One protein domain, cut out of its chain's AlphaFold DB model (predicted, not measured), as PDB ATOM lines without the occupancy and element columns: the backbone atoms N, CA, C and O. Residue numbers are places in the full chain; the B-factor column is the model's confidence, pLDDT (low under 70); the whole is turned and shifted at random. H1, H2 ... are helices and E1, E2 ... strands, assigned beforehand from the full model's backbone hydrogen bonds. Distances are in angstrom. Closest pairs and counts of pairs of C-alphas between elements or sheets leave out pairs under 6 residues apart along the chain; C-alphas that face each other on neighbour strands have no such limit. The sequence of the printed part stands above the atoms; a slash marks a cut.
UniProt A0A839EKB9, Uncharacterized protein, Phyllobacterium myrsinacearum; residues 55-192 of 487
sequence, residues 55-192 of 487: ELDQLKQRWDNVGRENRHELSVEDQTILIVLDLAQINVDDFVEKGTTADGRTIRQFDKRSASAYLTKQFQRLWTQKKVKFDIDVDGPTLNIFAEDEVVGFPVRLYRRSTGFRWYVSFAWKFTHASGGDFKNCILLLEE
ATOM      1  N   GLU A  55     102.527 114.470 162.945       89.69
ATOM      2  CA  GLU A  55     102.927 113.972 164.255       89.69
ATOM      3  C   GLU A  55     103.868 112.773 164.064       89.69
ATOM      4  O   GLU A  55     103.485 111.735 163.513       89.69
ATOM      5  N   LEU A  56     105.139 112.949 164.441       88.69
ATOM      6  CA  LEU A  56     106.221 111.993 164.188       88.69
ATOM      7  C   LEU A  56     106.033 110.673 164.944       88.69
ATOM      8  O   LEU A  56     106.414 109.621 164.440       88.69
ATOM      9  N   ASP A  57     105.428 110.717 166.127       90.00
ATOM     10  CA  ASP A  57     105.054 109.546 166.923       90.00
ATOM     11  C   ASP A  57     103.970 108.711 166.226       90.00
ATOM     12  O   ASP A  57     104.095 107.489 166.122       90.00
ATOM     13  N   GLN A  58     102.953 109.363 165.660       91.56
ATOM     14  CA  GLN A  58     101.912 108.691 164.887       91.56
ATOM     15  C   GLN A  58     102.458 108.143 163.566       91.56
ATOM     16  O   GLN A  58     102.103 107.033 163.175       91.56
ATOM     17  N   LEU A  59     103.328 108.894 162.879       90.94
ATOM     18  CA  LEU A  59     104.018 108.418 161.675       90.94
ATOM     19  C   LEU A  59     104.859 107.175 161.987       90.94
ATOM     20  O   LEU A  59     104.773 106.181 161.265       90.94
ATOM     21  N   LYS A  60     105.626 107.208 163.085       92.50
ATOM     22  CA  LYS A  60     106.396 106.061 163.572       92.50
ATOM     23  C   LYS A  60     105.482 104.864 163.829       92.50
ATOM     24  O   LYS A  60     105.766 103.782 163.330       92.50
ATOM     25  N   GLN A  61     104.370 105.058 164.537       92.69
ATOM     26  CA  GLN A  61     103.417 103.986 164.831       92.69
ATOM     27  C   GLN A  61     102.803 103.390 163.557       92.69
ATOM     28  O   GLN A  61     102.741 102.169 163.420       92.69
ATOM     29  N   ARG A  62     102.383 104.227 162.597       93.69
ATOM     30  CA  ARG A  62     101.876 103.752 161.298       93.69
ATOM     31  C   ARG A  62     102.925 102.927 160.554       93.69
ATOM     32  O   ARG A  62     102.584 101.887 160.000       93.69
ATOM     33  N   TRP A  63     104.186 103.358 160.575       92.81
ATOM     34  CA  TRP A  63     105.280 102.637 159.925       92.81
ATOM     35  C   TRP A  63     105.644 101.328 160.640       92.81
ATOM     36  O   TRP A  63     105.878 100.318 159.979       92.81
ATOM     37  N   ASP A  64     105.624 101.304 161.974       92.81
ATOM     38  CA  ASP A  64     105.792 100.075 162.758       92.81
ATOM     39  C   ASP A  64     104.685  99.052 162.453       92.81
ATOM     40  O   ASP A  64     104.979  97.870 162.299       92.81
ATOM     41  N   ASN A  65     103.433  99.504 162.305       93.56
ATOM     42  CA  ASN A  65     102.282  98.629 162.059       93.56
ATOM     43  C   ASN A  65     102.356  97.877 160.722       93.56
ATOM     44  O   ASN A  65     101.939  96.725 160.656       93.56
ATOM     45  N   VAL A  66     102.864  98.517 159.663       90.44
ATOM     46  CA  VAL A  66     103.054  97.863 158.351       90.44
ATOM     47  C   VAL A  66     104.379  97.092 158.272       90.44
ATOM     48  O   VAL A  66     104.544  96.217 157.426       90.44
ATOM     49  N   GLY A  67     105.323  97.376 159.174       89.19
ATOM     50  CA  GLY A  67     106.677  96.827 159.181       89.19
ATOM     51  C   GLY A  67     107.676  97.715 158.432       89.19
ATOM     52  O   GLY A  67     107.380  98.287 157.382       89.19
ATOM     53  N   ARG A  68     108.904  97.829 158.959       83.94
ATOM     54  CA  ARG A  68     109.899  98.807 158.469       83.94
ATOM     55  C   ARG A  68     110.331  98.601 157.015       83.94
ATOM     56  O   ARG A  68     110.608  99.583 156.329       83.94
ATOM     57  N   GLU A  69     110.289  97.365 156.526       82.88
ATOM     58  CA  GLU A  69     110.576  97.008 155.127       82.88
ATOM     59  C   GLU A  69     109.408  97.330 154.166       82.88
ATOM     60  O   GLU A  69     109.607  97.472 152.958       82.88
ATOM     61  N   ASN A  70     108.190  97.535 154.683       84.44
ATOM     62  CA  ASN A  70     106.964  97.696 153.892       84.44
ATOM     63  C   ASN A  70     106.525  99.159 153.756       84.44
ATOM     64  O   ASN A  70     105.342  99.480 153.693       84.44
ATOM     65  N   ARG A  71     107.483 100.087 153.660       84.50
ATOM     66  CA  ARG A  71     107.206 101.531 153.517       84.50
ATOM     67  C   ARG A  71     106.263 101.879 152.353       84.50
ATOM     68  O   ARG A  71     105.590 102.901 152.402       84.50
ATOM     69  N   HIS A  72     106.215 101.040 151.320       81.12
ATOM     70  CA  HIS A  72     105.345 101.199 150.156       81.12
ATOM     71  C   HIS A  72     103.847 101.004 150.463       81.12
ATOM     72  O   HIS A  72     103.017 101.415 149.657       81.12
ATOM     73  N   GLU A  73     103.503 100.407 151.608       84.75
ATOM     74  CA  GLU A  73     102.121 100.247 152.084       84.75
ATOM     75  C   GLU A  73     101.597 101.493 152.822       84.75
ATOM     76  O   GLU A  73     100.402 101.603 153.093       84.75
ATOM     77  N   LEU A  74     102.472 102.455 153.145       87.69
ATOM     78  CA  LEU A  74     102.073 103.719 153.764       87.69
ATOM     79  C   LEU A  74     101.383 104.651 152.766       87.69
ATOM     80  O   LEU A  74     101.562 104.545 151.552       87.69
ATOM     81  N   SER A  75     100.655 105.640 153.289       85.50
ATOM     82  CA  SER A  75     100.089 106.709 152.464       85.50
ATOM     83  C   SER A  75     101.181 107.462 151.688       85.50
ATOM     84  O   SER A  75     102.315 107.595 152.152       85.50
ATOM     85  N   VAL A  76     100.844 108.008 150.515       78.38
ATOM     86  CA  VAL A  76     101.782 108.809 149.698       78.38
ATOM     87  C   VAL A  76     102.365 109.983 150.495       78.38
ATOM     88  O   VAL A  76     103.537 110.339 150.342       78.38
ATOM     89  N   GLU A  77     101.553 110.567 151.375       79.25
ATOM     90  CA  GLU A  77     101.946 111.651 152.268       79.25
ATOM     91  C   GLU A  77     103.009 111.193 153.273       79.25
ATOM     92  O   GLU A  77     104.091 111.782 153.319       79.25
ATOM     93  N   ASP A  78     102.760 110.094 153.991       86.19
ATOM     94  CA  ASP A  78     103.717 109.508 154.937       86.19
ATOM     95  C   ASP A  78     105.025 109.120 154.238       86.19
ATOM     96  O   ASP A  78     106.113 109.449 154.713       86.19
ATOM     97  N   GLN A  79     104.937 108.487 153.063       84.56
ATOM     98  CA  GLN A  79     106.112 108.139 152.266       84.56
ATOM     99  C   GLN A  79     106.945 109.376 151.918       84.56
ATOM    100  O   GLN A  79     108.177 109.327 152.000       84.56
ATOM    101  N   THR A  80     106.286 110.484 151.562       81.31
ATOM    102  CA  THR A  80     106.968 111.729 151.199       81.31
ATOM    103  C   THR A  80     107.582 112.417 152.418       81.31
ATOM    104  O   THR A  80     108.695 112.924 152.321       81.31
ATOM    105  N   ILE A  81     106.937 112.384 153.587       85.44
ATOM    106  CA  ILE A  81     107.546 112.892 154.826       85.44
ATOM    107  C   ILE A  81     108.769 112.070 155.212       85.44
ATOM    108  O   ILE A  81     109.815 112.639 155.507       85.44
ATOM    109  N   LEU A  82     108.691 110.742 155.125       86.81
ATOM    110  CA  LEU A  82     109.855 109.891 155.351       86.81
ATOM    111  C   LEU A  82     110.985 110.204 154.349       86.81
ATOM    112  O   LEU A  82     112.150 110.118 154.709       86.81
ATOM    113  N   ILE A  83     110.674 110.607 153.106       85.38
ATOM    114  CA  ILE A  83     111.693 111.026 152.121       85.38
ATOM    115  C   ILE A  83     112.393 112.293 152.617       85.38
ATOM    116  O   ILE A  83     113.616 112.398 152.541       85.38
ATOM    117  N   VAL A  84     111.623 113.251 153.133       83.06
ATOM    118  CA  VAL A  84     112.161 114.486 153.712       83.06
ATOM    119  C   VAL A  84     113.058 114.179 154.908       83.06
ATOM    120  O   VAL A  84     114.147 114.741 154.989       83.06
ATOM    121  N   LEU A  85     112.638 113.273 155.796       85.94
ATOM    122  CA  LEU A  85     113.436 112.842 156.946       85.94
ATOM    123  C   LEU A  85     114.738 112.153 156.510       85.94
ATOM    124  O   LEU A  85     115.803 112.514 157.004       85.94
ATOM    125  N   ASP A  86     114.690 111.256 155.525       86.31
ATOM    126  CA  ASP A  86     115.888 110.602 154.983       86.31
ATOM    127  C   ASP A  86     116.872 111.619 154.382       86.31
ATOM    128  O   ASP A  86     118.073 111.570 154.646       86.31
ATOM    129  N   LEU A  87     116.369 112.572 153.588       82.06
ATOM    130  CA  LEU A  87     117.180 113.651 153.008       82.06
ATOM    131  C   LEU A  87     117.800 114.545 154.078       82.06
ATOM    132  O   LEU A  87     118.919 115.026 153.918       82.06
ATOM    133  N   ALA A  88     117.058 114.766 155.155       77.50
ATOM    134  CA  ALA A  88     117.493 115.495 156.329       77.50
ATOM    135  C   ALA A  88     118.484 114.706 157.204       77.50
ATOM    136  O   ALA A  88     118.999 115.271 158.163       77.50
ATOM    137  N   GLN A  89     118.744 113.429 156.888       79.12
ATOM    138  CA  GLN A  89     119.480 112.485 157.738       79.12
ATOM    139  C   GLN A  89     118.877 112.362 159.145       79.12
ATOM    140  O   GLN A  89     119.575 112.130 160.129       79.12
ATOM    141  N   ILE A  90     117.557 112.512 159.236       82.19
ATOM    142  CA  ILE A  90     116.794 112.383 160.468       82.19
ATOM    143  C   ILE A  90     116.235 110.964 160.543       82.19
ATOM    144  O   ILE A  90     115.338 110.591 159.787       82.19
ATOM    145  N   ASN A  91     116.726 110.179 161.498       86.44
ATOM    146  CA  ASN A  91     116.096 108.915 161.860       86.44
ATOM    147  C   ASN A  91     114.884 109.205 162.762       86.44
ATOM    148  O   ASN A  91     115.039 109.831 163.804       86.44
ATOM    149  N   VAL A  92     113.684 108.763 162.357       87.44
ATOM    150  CA  VAL A  92     112.420 109.059 163.061       87.44
ATOM    151  C   VAL A  92     112.369 108.510 164.489       87.44
ATOM    152  O   VAL A  92     111.733 109.122 165.345       87.44
ATOM    153  N   ASP A  93     113.045 107.397 164.769       87.88
ATOM    154  CA  ASP A  93     113.077 106.796 166.102       87.88
ATOM    155  C   ASP A  93     113.985 107.625 167.026       87.88
ATOM    156  O   ASP A  93     113.552 108.042 168.100       87.88
ATOM    157  N   ASP A  94     115.183 107.970 166.542       85.88
ATOM    158  CA  ASP A  94     116.184 108.793 167.241       85.88
ATOM    159  C   ASP A  94     115.705 110.238 167.469       85.88
ATOM    160  O   ASP A  94     115.579 110.670 168.610       85.88
ATOM    161  N   PHE A  95     115.347 110.960 166.396       84.19
ATOM    162  CA  PHE A  95     113.973 111.432 166.258       84.19
ATOM    163  C   PHE A  95     113.192 111.677 167.536       84.19
ATOM    164  O   PHE A  95     113.487 112.572 168.325       84.19
ATOM    165  N   VAL A  96     112.133 110.878 167.676       85.69
ATOM    166  CA  VAL A  96     111.167 110.825 168.774       85.69
ATOM    167  C   VAL A  96     111.859 110.717 170.138       85.69
ATOM    168  O   VAL A  96     111.520 111.498 171.027       85.69
ATOM    169  N   GLU A  97     112.876 109.865 170.283       85.88
ATOM    170  CA  GLU A  97     113.588 109.630 171.547       85.88
ATOM    171  C   GLU A  97     114.302 110.885 172.072       85.88
ATOM    172  O   GLU A  97     114.067 111.303 173.209       85.88
ATOM    173  N   LYS A  98     115.079 111.575 171.227       84.31
ATOM    174  CA  LYS A  98     115.752 112.846 171.556       84.31
ATOM    175  C   LYS A  98     114.775 113.929 172.030       84.31
ATOM    176  O   LYS A  98     115.172 114.864 172.718       84.31
ATOM    177  N   GLY A  99     113.491 113.832 171.684       83.50
ATOM    178  CA  GLY A  99     112.464 114.785 172.117       83.50
ATOM    179  C   GLY A  99     112.114 114.713 173.595       83.50
ATOM    180  O   GLY A  99     111.535 115.660 174.124       83.50
ATOM    181  N   THR A 100     112.467 113.610 174.256       83.94
ATOM    182  CA  THR A 100     112.079 113.327 175.642       83.94
ATOM    183  C   THR A 100     112.979 114.013 176.675       83.94
ATOM    184  O   THR A 100     112.559 114.209 177.814       83.94
ATOM    185  N   THR A 101     114.187 114.444 176.292       85.94
ATOM    186  CA  THR A 101     115.172 115.068 177.193       85.94
ATOM    187  C   THR A 101     115.490 116.515 176.793       85.94
ATOM    188  O   THR A 101     115.222 116.958 175.676       85.94
ATOM    189  N   ALA A 102     116.033 117.314 177.717       83.69
ATOM    190  CA  ALA A 102     116.459 118.687 177.412       83.69
ATOM    191  C   ALA A 102     117.668 118.720 176.455       83.69
ATOM    192  O   ALA A 102     117.665 119.474 175.479       83.69
ATOM    193  N   ASP A 103     118.652 117.849 176.683       85.25
ATOM    194  CA  ASP A 103     119.850 117.752 175.843       85.25
ATOM    195  C   ASP A 103     119.511 117.235 174.440       85.25
ATOM    196  O   ASP A 103     119.939 117.813 173.438       85.25
ATOM    197  N   GLY A 104     118.646 116.220 174.338       84.25
ATOM    198  CA  GLY A 104     118.177 115.706 173.052       84.25
ATOM    199  C   GLY A 104     117.400 116.749 172.238       84.25
ATOM    200  O   GLY A 104     117.582 116.843 171.022       84.25
ATOM    201  N   ARG A 105     116.608 117.619 172.886       83.38
ATOM    202  CA  ARG A 105     115.940 118.752 172.215       83.38
ATOM    203  C   ARG A 105     116.931 119.766 171.640       83.38
ATOM    204  O   ARG A 105     116.668 120.318 170.571       83.38
ATOM    205  N   THR A 106     118.071 119.969 172.296       83.44
ATOM    206  CA  THR A 106     119.153 120.822 171.780       83.44
ATOM    207  C   THR A 106     119.809 120.189 170.552       83.44
ATOM    208  O   THR A 106     119.983 120.858 169.535       83.44
ATOM    209  N   ILE A 107     120.088 118.881 170.586       83.50
ATOM    210  CA  ILE A 107     120.635 118.141 169.436       83.50
ATOM    211  C   ILE A 107     119.665 118.184 168.247       83.50
ATOM    212  O   ILE A 107     120.063 118.548 167.141       83.50
ATOM    213  N   ARG A 108     118.365 117.959 168.486       85.00
ATOM    214  CA  ARG A 108     117.315 118.114 167.464       85.00
ATOM    215  C   ARG A 108     117.345 119.490 166.801       85.00
ATOM    216  O   ARG A 108     117.015 119.601 165.625       85.00
ATOM    217  N   GLN A 109     117.695 120.555 167.523       83.62
ATOM    218  CA  GLN A 109     117.771 121.898 166.945       83.62
ATOM    219  C   GLN A 109     118.908 122.019 165.915       83.62
ATOM    220  O   GLN A 109     118.730 122.676 164.887       83.62
ATOM    221  N   PHE A 110     120.051 121.370 166.155       82.81
ATOM    222  CA  PHE A 110     121.149 121.300 165.188       82.81
ATOM    223  C   PHE A 110     120.793 120.431 163.978       82.81
ATOM    224  O   PHE A 110     121.032 120.852 162.840       82.81
ATOM    225  N   ASP A 111     120.164 119.277 164.210       83.69
ATOM    226  CA  ASP A 111     119.724 118.357 163.153       83.69
ATOM    227  C   ASP A 111     118.729 119.054 162.206       83.69
ATOM    228  O   ASP A 111     118.914 119.056 160.988       83.69
ATOM    229  N   LYS A 112     117.740 119.773 162.756       86.94
ATOM    230  CA  LYS A 112     116.785 120.584 161.979       86.94
ATOM    231  C   LYS A 112     117.459 121.655 161.132       86.94
ATOM    232  O   LYS A 112     117.161 121.772 159.952       86.94
ATOM    233  N   ARG A 113     118.383 122.440 161.702       86.50
ATOM    234  CA  ARG A 113     119.084 123.499 160.950       86.50
ATOM    235  C   ARG A 113     119.889 122.925 159.788       86.50
ATOM    236  O   ARG A 113     119.888 123.500 158.699       86.50
ATOM    237  N   SER A 114     120.548 121.793 160.021       85.38
ATOM    238  CA  SER A 114     121.306 121.074 158.994       85.38
ATOM    239  C   SER A 114     120.380 120.574 157.884       85.38
ATOM    240  O   SER A 114     120.652 120.799 156.703       85.38
ATOM    241  N   ALA A 115     119.234 120.004 158.259       84.50
ATOM    242  CA  ALA A 115     118.194 119.563 157.342       84.50
ATOM    243  C   ALA A 115     117.609 120.711 156.500       84.50
ATOM    244  O   ALA A 115     117.575 120.621 155.270       84.50
ATOM    245  N   SER A 116     117.220 121.821 157.137       89.44
ATOM    246  CA  SER A 116     116.729 123.045 156.489       89.44
ATOM    247  C   SER A 116     117.715 123.560 155.435       89.44
ATOM    248  O   SER A 116     117.342 123.830 154.286       89.44
ATOM    249  N   ALA A 117     119.001 123.650 155.797       88.50
ATOM    250  CA  ALA A 117     120.059 124.099 154.897       88.50
ATOM    251  C   ALA A 117     120.269 123.130 153.723       88.50
ATOM    252  O   ALA A 117     120.414 123.567 152.578       88.50
ATOM    253  N   TYR A 118     120.246 121.821 153.987       86.62
ATOM    254  CA  TYR A 118     120.399 120.799 152.958       86.62
ATOM    255  C   TYR A 118     119.246 120.832 151.949       86.62
ATOM    256  O   TYR A 118     119.499 120.974 150.753       86.62
ATOM    257  N   LEU A 119     117.988 120.788 152.404       86.38
ATOM    258  CA  LEU A 119     116.816 120.823 151.519       86.38
ATOM    259  C   LEU A 119     116.761 122.104 150.687       86.38
ATOM    260  O   LEU A 119     116.477 122.046 149.491       86.38
ATOM    261  N   THR A 120     117.099 123.244 151.298       90.12
ATOM    262  CA  THR A 120     117.249 124.524 150.594       90.12
ATOM    263  C   THR A 120     118.281 124.419 149.481       90.12
ATOM    264  O   THR A 120     117.984 124.738 148.332       90.12
ATOM    265  N   LYS A 121     119.480 123.913 149.782       88.25
ATOM    266  CA  LYS A 121     120.547 123.766 148.788       88.25
ATOM    267  C   LYS A 121     120.143 122.829 147.650       88.25
ATOM    268  O   LYS A 121     120.412 123.144 146.496       88.25
ATOM    269  N   GLN A 122     119.511 121.694 147.949       84.00
ATOM    270  CA  GLN A 122     119.112 120.733 146.917       84.00
ATOM    271  C   GLN A 122     117.994 121.278 146.026       84.00
ATOM    272  O   GLN A 122     118.090 121.165 144.807       84.00
ATOM    273  N   PHE A 123     116.995 121.951 146.604       86.50
ATOM    274  CA  PHE A 123     115.954 122.615 145.822       86.50
ATOM    275  C   PHE A 123     116.551 123.660 144.872       86.50
ATOM    276  O   PHE A 123     116.252 123.647 143.685       86.50
ATOM    277  N   GLN A 124     117.469 124.501 145.356       87.38
ATOM    278  CA  GLN A 124     118.117 125.550 144.557       87.38
ATOM    279  C   GLN A 124     119.027 125.005 143.446       87.38
ATOM    280  O   GLN A 124     119.240 125.675 142.438       87.38
ATOM    281  N   ARG A 125     119.567 123.786 143.602       83.12
ATOM    282  CA  ARG A 125     120.329 123.104 142.540       83.12
ATOM    283  C   ARG A 125     119.443 122.662 141.377       83.12
ATOM    284  O   ARG A 125     119.941 122.585 140.260       83.12
ATOM    285  N   LEU A 126     118.178 122.342 141.649       80.12
ATOM    286  CA  LEU A 126     117.204 121.907 140.645       80.12
ATOM    287  C   LEU A 126     116.362 123.067 140.106       80.12
ATOM    288  O   LEU A 126     115.939 123.028 138.957       80.12
ATOM    289  N   TRP A 127     116.111 124.085 140.931       78.31
ATOM    290  CA  TRP A 127     115.163 125.153 140.639       78.31
ATOM    291  C   TRP A 127     115.787 126.535 140.844       78.31
ATOM    292  O   TRP A 127     115.633 127.166 141.885       78.31
ATOM    293  N   THR A 128     116.485 127.030 139.824       74.00
ATOM    294  CA  THR A 128     117.239 128.298 139.886       74.00
ATOM    295  C   THR A 128     116.363 129.546 139.752       74.00
ATOM    296  O   THR A 128     116.754 130.632 140.173       74.00
ATOM    297  N   GLN A 129     115.164 129.406 139.182       69.00
ATOM    298  CA  GLN A 129     114.274 130.529 138.872       69.00
ATOM    299  C   GLN A 129     113.598 131.150 140.101       69.00
ATOM    300  O   GLN A 129     113.093 132.269 140.027       69.00
ATOM    301  N   LYS A 130     113.537 130.423 141.223       73.44
ATOM    302  CA  LYS A 130     112.894 130.890 142.455       73.44
ATOM    303  C   LYS A 130     113.797 130.639 143.633       73.44
ATOM    304  O   LYS A 130     114.107 129.492 143.945       73.44
ATOM    305  N   LYS A 131     114.132 131.709 144.343       83.88
ATOM    306  CA  LYS A 131     114.916 131.579 145.554       83.88
ATOM    307  C   LYS A 131     114.010 131.343 146.749       83.88
ATOM    308  O   LYS A 131     113.366 132.258 147.252       83.88
ATOM    309  N   VAL A 132     113.981 130.094 147.190       88.12
ATOM    310  CA  VAL A 132     113.237 129.677 148.374       88.12
ATOM    311  C   VAL A 132     114.192 129.128 149.414       88.12
ATOM    312  O   VAL A 132     115.106 128.367 149.089       88.12
ATOM    313  N   LYS A 133     113.943 129.495 150.667       90.69
ATOM    314  CA  LYS A 133     114.545 128.893 151.848       90.69
ATOM    315  C   LYS A 133     113.511 128.015 152.546       90.69
ATOM    316  O   LYS A 133     112.386 128.452 152.786       90.69
ATOM    317  N   PHE A 134     113.890 126.784 152.860       90.19
ATOM    318  CA  PHE A 134     113.073 125.876 153.660       90.19
ATOM    319  C   PHE A 134     113.539 125.890 155.104       90.19
ATOM    320  O   PHE A 134     114.741 125.949 155.368       90.19
ATOM    321  N   ASP A 135     112.580 125.801 156.017       89.56
ATOM    322  CA  ASP A 135     112.836 125.627 157.437       89.56
ATOM    323  C   ASP A 135     112.008 124.462 157.982       89.56
ATOM    324  O   ASP A 135     110.776 124.503 157.968       89.56
ATOM    325  N   ILE A 136     112.688 123.394 158.396       87.50
ATOM    326  CA  ILE A 136     112.092 122.280 159.122       87.50
ATOM    327  C   ILE A 136     112.082 122.649 160.595       87.50
ATOM    328  O   ILE A 136     113.127 122.742 161.240       87.50
ATOM    329  N   ASP A 137     110.882 122.777 161.133       86.94
ATOM    330  CA  ASP A 137     110.670 122.942 162.555       86.94
ATOM    331  C   ASP A 137     110.014 121.687 163.132       86.94
ATOM    332  O   ASP A 137     109.232 121.008 162.473       86.94
ATOM    333  N   VAL A 138     110.340 121.373 164.381       82.50
ATOM    334  CA  VAL A 138     109.700 120.261 165.095       82.50
ATOM    335  C   VAL A 138     109.392 120.706 166.512       82.50
ATOM    336  O   VAL A 138     110.307 120.835 167.328       82.50
ATOM    337  N   ASP A 139     108.123 120.922 166.812       81.75
ATOM    338  CA  ASP A 139     107.670 121.313 168.141       81.75
ATOM    339  C   ASP A 139     107.062 120.096 168.847       81.75
ATOM    340  O   ASP A 139     106.062 119.541 168.405       81.75
ATOM    341  N   GLY A 140     107.716 119.600 169.901       80.75
ATOM    342  CA  GLY A 140     107.338 118.328 170.526       80.75
ATOM    343  C   GLY A 140     107.397 117.139 169.538       80.75
ATOM    344  O   GLY A 140     108.493 116.834 169.042       80.75
ATOM    345  N   PRO A 141     106.276 116.429 169.284       83.12
ATOM    346  CA  PRO A 141     106.175 115.396 168.246       83.12
ATOM    347  C   PRO A 141     105.871 115.961 166.851       83.12
ATOM    348  O   PRO A 141     105.985 115.244 165.859       83.12
ATOM    349  N   THR A 142     105.520 117.238 166.754       86.19
ATOM    350  CA  THR A 142     104.944 117.830 165.557       86.19
ATOM    351  C   THR A 142     106.008 118.347 164.601       86.19
ATOM    352  O   THR A 142     106.672 119.338 164.898       86.19
ATOM    353  N   LEU A 143     106.118 117.768 163.406       86.25
ATOM    354  CA  LEU A 143     106.942 118.291 162.316       86.25
ATOM    355  C   LEU A 143     106.166 119.303 161.463       86.25
ATOM    356  O   LEU A 143     105.080 119.026 160.947       86.25
ATOM    357  N   ASN A 144     106.774 120.471 161.274       87.00
ATOM    358  CA  ASN A 144     106.328 121.531 160.386       87.00
ATOM    359  C   ASN A 144     107.413 121.842 159.354       87.00
ATOM    360  O   ASN A 144     108.605 121.848 159.647       87.00
ATOM    361  N   ILE A 145     106.982 122.175 158.143       87.75
ATOM    362  CA  ILE A 145     107.873 122.671 157.102       87.75
ATOM    363  C   ILE A 145     107.394 124.051 156.682       87.75
ATOM    364  O   ILE A 145     106.248 124.226 156.254       87.75
ATOM    365  N   PHE A 146     108.291 125.020 156.758       89.81
ATOM    366  CA  PHE A 146     108.084 126.372 156.277       89.81
ATOM    367  C   PHE A 146     108.886 126.613 155.001       89.81
ATOM    368  O   PHE A 146     109.957 126.046 154.792       89.81
ATOM    369  N   ALA A 147     108.344 127.464 154.138       90.06
ATOM    370  CA  ALA A 147     108.989 127.945 152.932       90.06
ATOM    371  C   ALA A 147     108.914 129.472 152.907       90.06
ATOM    372  O   ALA A 147     107.823 130.054 152.899       90.06
ATOM    373  N   GLU A 148     110.076 130.103 152.865       89.75
ATOM    374  CA  GLU A 148     110.261 131.544 152.773       89.75
ATOM    375  C   GLU A 148     110.757 131.892 151.368       89.75
ATOM    376  O   GLU A 148     111.727 131.318 150.875       89.75
ATOM    377  N   ASP A 149     110.045 132.797 150.706       81.56
ATOM    378  CA  ASP A 149     110.424 133.351 149.405       81.56
ATOM    379  C   ASP A 149     111.083 134.718 149.641       81.56
ATOM    380  O   ASP A 149     110.575 135.484 150.465       81.56
ATOM    381  N   GLU A 150     112.165 135.039 148.918       72.56
ATOM    382  CA  GLU A 150     112.844 136.346 149.016       72.56
ATOM    383  C   GLU A 150     111.868 137.525 148.839       72.56
ATOM    384  O   GLU A 150     112.070 138.580 149.435       72.56
ATOM    385  N   VAL A 151     110.789 137.349 148.063       68.62
ATOM    386  CA  VAL A 151     109.791 138.405 147.808       68.62
ATOM    387  C   VAL A 151     108.822 138.603 148.979       68.62
ATOM    388  O   VAL A 151     108.361 139.716 149.221       68.62
ATOM    389  N   VAL A 152     108.474 137.527 149.691       66.81
ATOM    390  CA  VAL A 152     107.469 137.557 150.770       66.81
ATOM    391  C   VAL A 152     108.101 138.002 152.091       66.81
ATOM    392  O   VAL A 152     107.435 138.654 152.889       66.81
ATOM    393  N   GLY A 153     109.379 137.679 152.316       73.94
ATOM    394  CA  GLY A 153     110.153 138.144 153.474       73.94
ATOM    395  C   GLY A 153     109.717 137.573 154.830       73.94
ATOM    396  O   GLY A 153     110.157 138.072 155.865       73.94
ATOM    397  N   PHE A 154     108.839 136.562 154.850       80.06
ATOM    398  CA  PHE A 154     108.495 135.800 156.053       80.06
ATOM    399  C   PHE A 154     108.169 134.327 155.733       80.06
ATOM    400  O   PHE A 154     107.647 134.022 154.652       80.06
ATOM    401  N   PRO A 155     108.452 133.390 156.660       85.31
ATOM    402  CA  PRO A 155     108.199 131.968 156.461       85.31
ATOM    403  C   PRO A 155     106.700 131.645 156.459       85.31
ATOM    404  O   PRO A 155     105.958 131.995 157.377       85.31
ATOM    405  N   VAL A 156     106.253 130.908 155.440       88.81
ATOM    406  CA  VAL A 156     104.875 130.409 155.328       88.81
ATOM    407  C   VAL A 156     104.887 128.887 155.359       88.81
ATOM    408  O   VAL A 156     105.702 128.256 154.688       88.81
ATOM    409  N   ARG A 157     103.959 128.277 156.104       87.88
ATOM    410  CA  ARG A 157     103.811 126.813 156.143       87.88
ATOM    411  C   ARG A 157     103.613 126.249 154.735       87.88
ATOM    412  O   ARG A 157     102.796 126.766 153.972       87.88
ATOM    413  N   LEU A 158     104.316 125.167 154.409       87.25
ATOM    414  CA  LEU A 158     104.353 124.610 153.059       87.25
ATOM    415  C   LEU A 158     102.959 124.193 152.555       87.25
ATOM    416  O   LEU A 158     102.651 124.477 151.398       87.25
ATOM    417  N   TYR A 159     102.068 123.648 153.404       84.31
ATOM    418  CA  TYR A 159     100.685 123.341 152.981       84.31
ATOM    419  C   TYR A 159      99.856 124.557 152.576       84.31
ATOM    420  O   TYR A 159      98.910 124.420 151.805       84.31
ATOM    421  N   ARG A 160     100.184 125.744 153.100       86.56
ATOM    422  CA  ARG A 160      99.476 126.992 152.778       86.56
ATOM    423  C   ARG A 160      99.972 127.625 151.481       86.56
ATOM    424  O   ARG A 160      99.436 128.645 151.055       86.56
ATOM    425  N   ARG A 161     101.002 127.059 150.850       86.69
ATOM    426  CA  ARG A 161     101.478 127.503 149.537       86.69
ATOM    427  C   ARG A 161     100.593 126.922 148.432       86.69
ATOM    428  O   ARG A 161      99.951 125.890 148.601       86.69
ATOM    429  N   SER A 162     100.601 127.579 147.269       86.38
ATOM    430  CA  SER A 162      99.867 127.109 146.083       86.38
ATOM    431  C   SER A 162     100.177 125.640 145.765       86.38
ATOM    432  O   SER A 162     101.312 125.192 145.948       86.38
ATOM    433  N   THR A 163      99.196 124.900 145.244       84.06
ATOM    434  CA  THR A 163      99.369 123.491 144.852       84.06
ATOM    435  C   THR A 163     100.523 123.307 143.869       84.06
ATOM    436  O   THR A 163     101.330 122.401 144.049       84.06
ATOM    437  N   GLY A 164     100.690 124.229 142.919       85.31
ATOM    438  CA  GLY A 164     101.830 124.218 142.009       85.31
ATOM    439  C   GLY A 164     103.190 124.377 142.699       85.31
ATOM    440  O   GLY A 164     104.147 123.689 142.367       85.31
ATOM    441  N   PHE A 165     103.284 125.233 143.720       86.25
ATOM    442  CA  PHE A 165     104.513 125.345 144.507       86.25
ATOM    443  C   PHE A 165     104.833 124.048 145.261       86.25
ATOM    444  O   PHE A 165     105.967 123.579 145.228       86.25
ATOM    445  N   ARG A 166     103.827 123.442 145.900       85.81
ATOM    446  CA  ARG A 166     103.982 122.157 146.602       85.81
ATOM    447  C   ARG A 166     104.415 121.039 145.651       85.81
ATOM    448  O   ARG A 166     105.261 120.231 146.025       85.81
ATOM    449  N   TRP A 167     103.911 121.049 144.415       86.00
ATOM    450  CA  TRP A 167     104.328 120.131 143.354       86.00
ATOM    451  C   TRP A 167     105.837 120.229 143.078       86.00
ATOM    452  O   TRP A 167     106.527 119.212 143.130       86.00
ATOM    453  N   TYR A 168     106.377 121.442 142.883       86.44
ATOM    454  CA  TYR A 168     107.813 121.635 142.618       86.44
ATOM    455  C   TYR A 168     108.699 121.111 143.742       86.44
ATOM    456  O   TYR A 168     109.706 120.451 143.494       86.44
ATOM    457  N   VAL A 169     108.318 121.404 144.984       86.88
ATOM    458  CA  VAL A 169     109.066 120.966 146.165       86.88
ATOM    459  C   VAL A 169     109.041 119.445 146.287       86.88
ATOM    460  O   VAL A 169     110.086 118.828 146.482       86.88
ATOM    461  N   SER A 170     107.868 118.837 146.091       85.00
ATOM    462  CA  SER A 170     107.694 117.383 146.093       85.00
ATOM    463  C   SER A 170     108.569 116.710 145.035       85.00
ATOM    464  O   SER A 170     109.332 115.800 145.358       85.00
ATOM    465  N   PHE A 171     108.535 117.203 143.792       87.12
ATOM    466  CA  PHE A 171     109.384 116.709 142.708       87.12
ATOM    467  C   PHE A 171     110.871 116.809 143.064       87.12
ATOM    468  O   PHE A 171     111.593 115.814 142.986       87.12
ATOM    469  N   ALA A 172     111.321 117.985 143.509       87.31
ATOM    470  CA  ALA A 172     112.722 118.226 143.828       87.31
ATOM    471  C   ALA A 172     113.235 117.275 144.917       87.31
ATOM    472  O   ALA A 172     114.309 116.688 144.776       87.31
ATOM    473  N   TRP A 173     112.469 117.080 145.989       86.00
ATOM    474  CA  TRP A 173     112.863 116.194 147.082       86.00
ATOM    475  C   TRP A 173     112.801 114.723 146.694       86.00
ATOM    476  O   TRP A 173     113.776 114.010 146.918       86.00
ATOM    477  N   LYS A 174     111.727 114.267 146.040       86.19
ATOM    478  CA  LYS A 174     111.635 112.879 145.559       86.19
ATOM    479  C   LYS A 174     112.782 112.543 144.612       86.19
ATOM    480  O   LYS A 174     113.422 111.507 144.774       86.19
ATOM    481  N   PHE A 175     113.106 113.442 143.682       87.38
ATOM    482  CA  PHE A 175     114.227 113.229 142.775       87.38
ATOM    483  C   PHE A 175     115.574 113.250 143.505       87.38
ATOM    484  O   PHE A 175     116.411 112.376 143.278       87.38
ATOM    485  N   THR A 176     115.787 114.190 144.428       87.31
ATOM    486  CA  THR A 176     117.009 114.230 145.252       87.31
ATOM    487  C   THR A 176     117.191 112.937 146.038       87.31
ATOM    488  O   THR A 176     118.293 112.399 146.082       87.31
ATOM    489  N   HIS A 177     116.120 112.406 146.620       85.25
ATOM    490  CA  HIS A 177     116.170 111.177 147.408       85.25
ATOM    491  C   HIS A 177     116.466 109.963 146.539       85.25
ATOM    492  O   HIS A 177     117.445 109.263 146.784       85.25
ATOM    493  N   ALA A 178     115.708 109.781 145.458       82.62
ATOM    494  CA  ALA A 178     115.874 108.642 144.560       82.62
ATOM    495  C   ALA A 178     117.235 108.637 143.841       82.62
ATOM    496  O   ALA A 178     117.795 107.579 143.555       82.62
ATOM    497  N   SER A 179     117.794 109.817 143.568       81.12
ATOM    498  CA  SER A 179     119.117 109.958 142.956       81.12
ATOM    499  C   SER A 179     120.273 109.880 143.963       81.12
ATOM    500  O   SER A 179     121.429 109.732 143.558       81.12
ATOM    501  N   GLY A 180     119.999 109.953 145.271       78.56
ATOM    502  CA  GLY A 180     121.024 110.105 146.309       78.56
ATOM    503  C   GLY A 180     121.746 111.459 146.248       78.56
ATOM    504  O   GLY A 180     122.902 111.561 146.648       78.56
ATOM    505  N   GLY A 181     121.098 112.488 145.691       74.88
ATOM    506  CA  GLY A 181     121.649 113.835 145.496       74.88
ATOM    507  C   GLY A 181     122.570 113.996 144.278       74.88
ATOM    508  O   GLY A 181     123.080 115.104 144.044       74.88
ATOM    509  N   ASP A 182     122.774 112.922 143.506       79.38
ATOM    510  CA  ASP A 182     123.509 112.919 142.240       79.38
ATOM    511  C   ASP A 182     122.548 112.877 141.048       79.38
ATOM    512  O   ASP A 182     122.087 111.823 140.621       79.38
ATOM    513  N   PHE A 183     122.252 114.052 140.496       83.75
ATOM    514  CA  PHE A 183     121.311 114.252 139.392       83.75
ATOM    515  C   PHE A 183     121.904 113.874 138.021       83.75
ATOM    516  O   PHE A 183     121.817 114.658 137.070       83.75
ATOM    517  N   LYS A 184     122.580 112.727 137.927       87.12
ATOM    518  CA  LYS A 184     123.207 112.217 136.699       87.12
ATOM    519  C   LYS A 184     122.905 110.739 136.502       87.12
ATOM    520  O   LYS A 184     122.679 110.015 137.470       87.12
ATOM    521  N   ASN A 185     122.958 110.289 135.247       89.25
ATOM    522  CA  ASN A 185     122.719 108.897 134.860       89.25
ATOM    523  C   ASN A 185     121.385 108.356 135.414       89.25
ATOM    524  O   ASN A 185     121.286 107.201 135.830       89.25
ATOM    525  N   CYS A 186     120.366 109.220 135.479       91.06
ATOM    526  CA  CYS A 186     119.016 108.842 135.877       91.06
ATOM    527  C   CYS A 186     118.103 108.712 134.655       91.06
ATOM    528  O   CYS A 186     118.246 109.444 133.674       91.06
ATOM    529  N   ILE A 187     117.127 107.813 134.753       92.12
ATOM    530  CA  ILE A 187     115.961 107.738 133.877       92.12
ATOM    531  C   ILE A 187     114.756 108.171 134.714       92.12
ATOM    532  O   ILE A 187     114.299 107.434 135.591       92.12
ATOM    533  N   LEU A 188     114.282 109.392 134.475       92.50
ATOM    534  CA  LEU A 188     113.102 109.960 135.117       92.50
ATOM    535  C   LEU A 188     111.851 109.497 134.365       92.50
ATOM    536  O   LEU A 188     111.748 109.720 133.162       92.50
ATOM    537  N   LEU A 189     110.915 108.878 135.080       92.50
ATOM    538  CA  LEU A 189     109.610 108.452 134.583       92.50
ATOM    539  C   LEU A 189     108.545 109.269 135.318       92.50
ATOM    540  O   LEU A 189     108.354 109.085 136.522       92.50
ATOM    541  N   LEU A 190     107.904 110.204 134.624       92.81
ATOM    542  CA  LEU A 190     107.002 111.182 135.232       92.81
ATOM    543  C   LEU A 190     105.595 111.041 134.650       92.81
ATOM    544  O   LEU A 190     105.397 111.183 133.447       92.81
ATOM    545  N   GLU A 191     104.609 110.787 135.498       90.19
ATOM    546  CA  GLU A 191     103.205 110.765 135.074       90.19
ATOM    547  C   GLU A 191     102.623 112.176 135.176       90.19
ATOM    548  O   GLU A 191     102.858 112.828 136.186       90.19
ATOM    549  N   GLU A 192     101.949 112.685 134.139       89.50
ATOM    550  CA  GLU A 192     101.273 114.004 134.112       89.50
ATOM    551  C   GLU A 192     101.974 115.138 134.908       89.50
ATOM    552  O   GLU A 192     101.362 115.797 135.768       89.50
TER     553      GLU A 192
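What this domain is: This is residues 55 to 192 of the 487 residues of an uncharacterized protein of Phyllobacterium myrsinacearum (UniProt A0A839EKB9). One long helix, H4, and a hairpin of two strands, E1 and E2, that runs along it with E1 next to the helix make one side of the domain; the shorter helices lie on the other side. There H5 crosses beneath the last part of H4 nearly at a right angle, with H2 packed on H5; H3 folds back at the first end of H4, and H1 packs on H3. E3 lies at the edge of the body, its centre 20.8 A from the mean of the C-alphas, the farthest of the named elements; after H5 the chain folds back into it. The printed part has 138 residues, with five named helices and three named strands in the order H1 H2 H3 H4 E1 E2 H5 E3; the class is mixed, helices and strands, and the one sheet, E1 - E2, is antiparallel. The whole is compact, with a radius of gyration of the C-alphas of 15.3 A and spans of 41 by 36 by 26 A.

How they stand to each other: E1, residues 132 to 139, and E2, residues 142 to 149, are antiparallel neighbours and a hairpin, with 160 degrees between their directions. Across the pair N 135 and O 146 are 2.9 A apart and N 144 and O 137 are 2.8 A apart, both within hydrogen-bond range. Residues 146 to 147 of E2 also make a short antiparallel pairing with residues 156 to 157. H4, residues 102 to 126, has 20 pairs of C-alphas within 8 A of E1, the closest being Ser 116 and Asp 135 at 4.8 A, but H4 and E2 are apart. H4 is the hub, touching three other helices. H5, residues 163 to 179, touches H4 about perpendicular at 82 degrees, with its residues 169 to 176 alone; the closest C-alphas, of Phe 123 and Ala 172, are 5.8 A apart. H2, residues 76 to 87, touches H5 at a steep tilt of 55 degrees, the same way, with the C-alphas of Leu 87 and His 177 closest at 6.2 A. H2 and H4 only just touch, with 3 pairs of C-alphas within 8 A; Leu 87 is the one residue of H2 that does so, its C-alpha 7.3 A from that of Leu 119. H3, residues 92 to 98, and H4 form a helical hairpin, touching at a tilt of 35.3 degrees, only just steep, opposite ways; the C-alphas of Lys 98 and Gly 104 are closest at 4.0 A. H1, residues 56 to 66, touches H3 at a steep tilt of 44 degrees, opposite ways, closest at the C-alphas of Asp 57 and Val 96, 6.5 A. H1 and H4 are apart. E3, residues 186 to 190, pairs with no named strand. In H1, H2, H3, H4 and H5 every O i to N i+4 pair is within hydrogen-bond range.

Where its parts are: E1 spans 22.2 A from C-alpha 132 to 139, and E2 23.1 A from 142 to 149. H4 runs 36.9 A, from C-alpha 102 at (116.459, 118.687, 177.412) to C-alpha 126 at (117.204, 121.907, 140.645). H5 measures 24.0 A, H2 16.5 A, H1 15.6 A, E3 12.3 A and H3 9.9 A. H1 begins with C-alpha 56 at (106.221, 111.993, 164.188), and E3 ends with C-alpha 190 at (107.002, 111.182, 135.232).

The domain as a whole: The two C-alphas farthest apart, of Ala 102 and Glu 192, are 46.1 A from each other. The printed part has no cut. The link from E2 to H5, residues 150 to 162, is long. The mean pLDDT of the printed part is 85.2; residues 129, 151 and 152 are under 70.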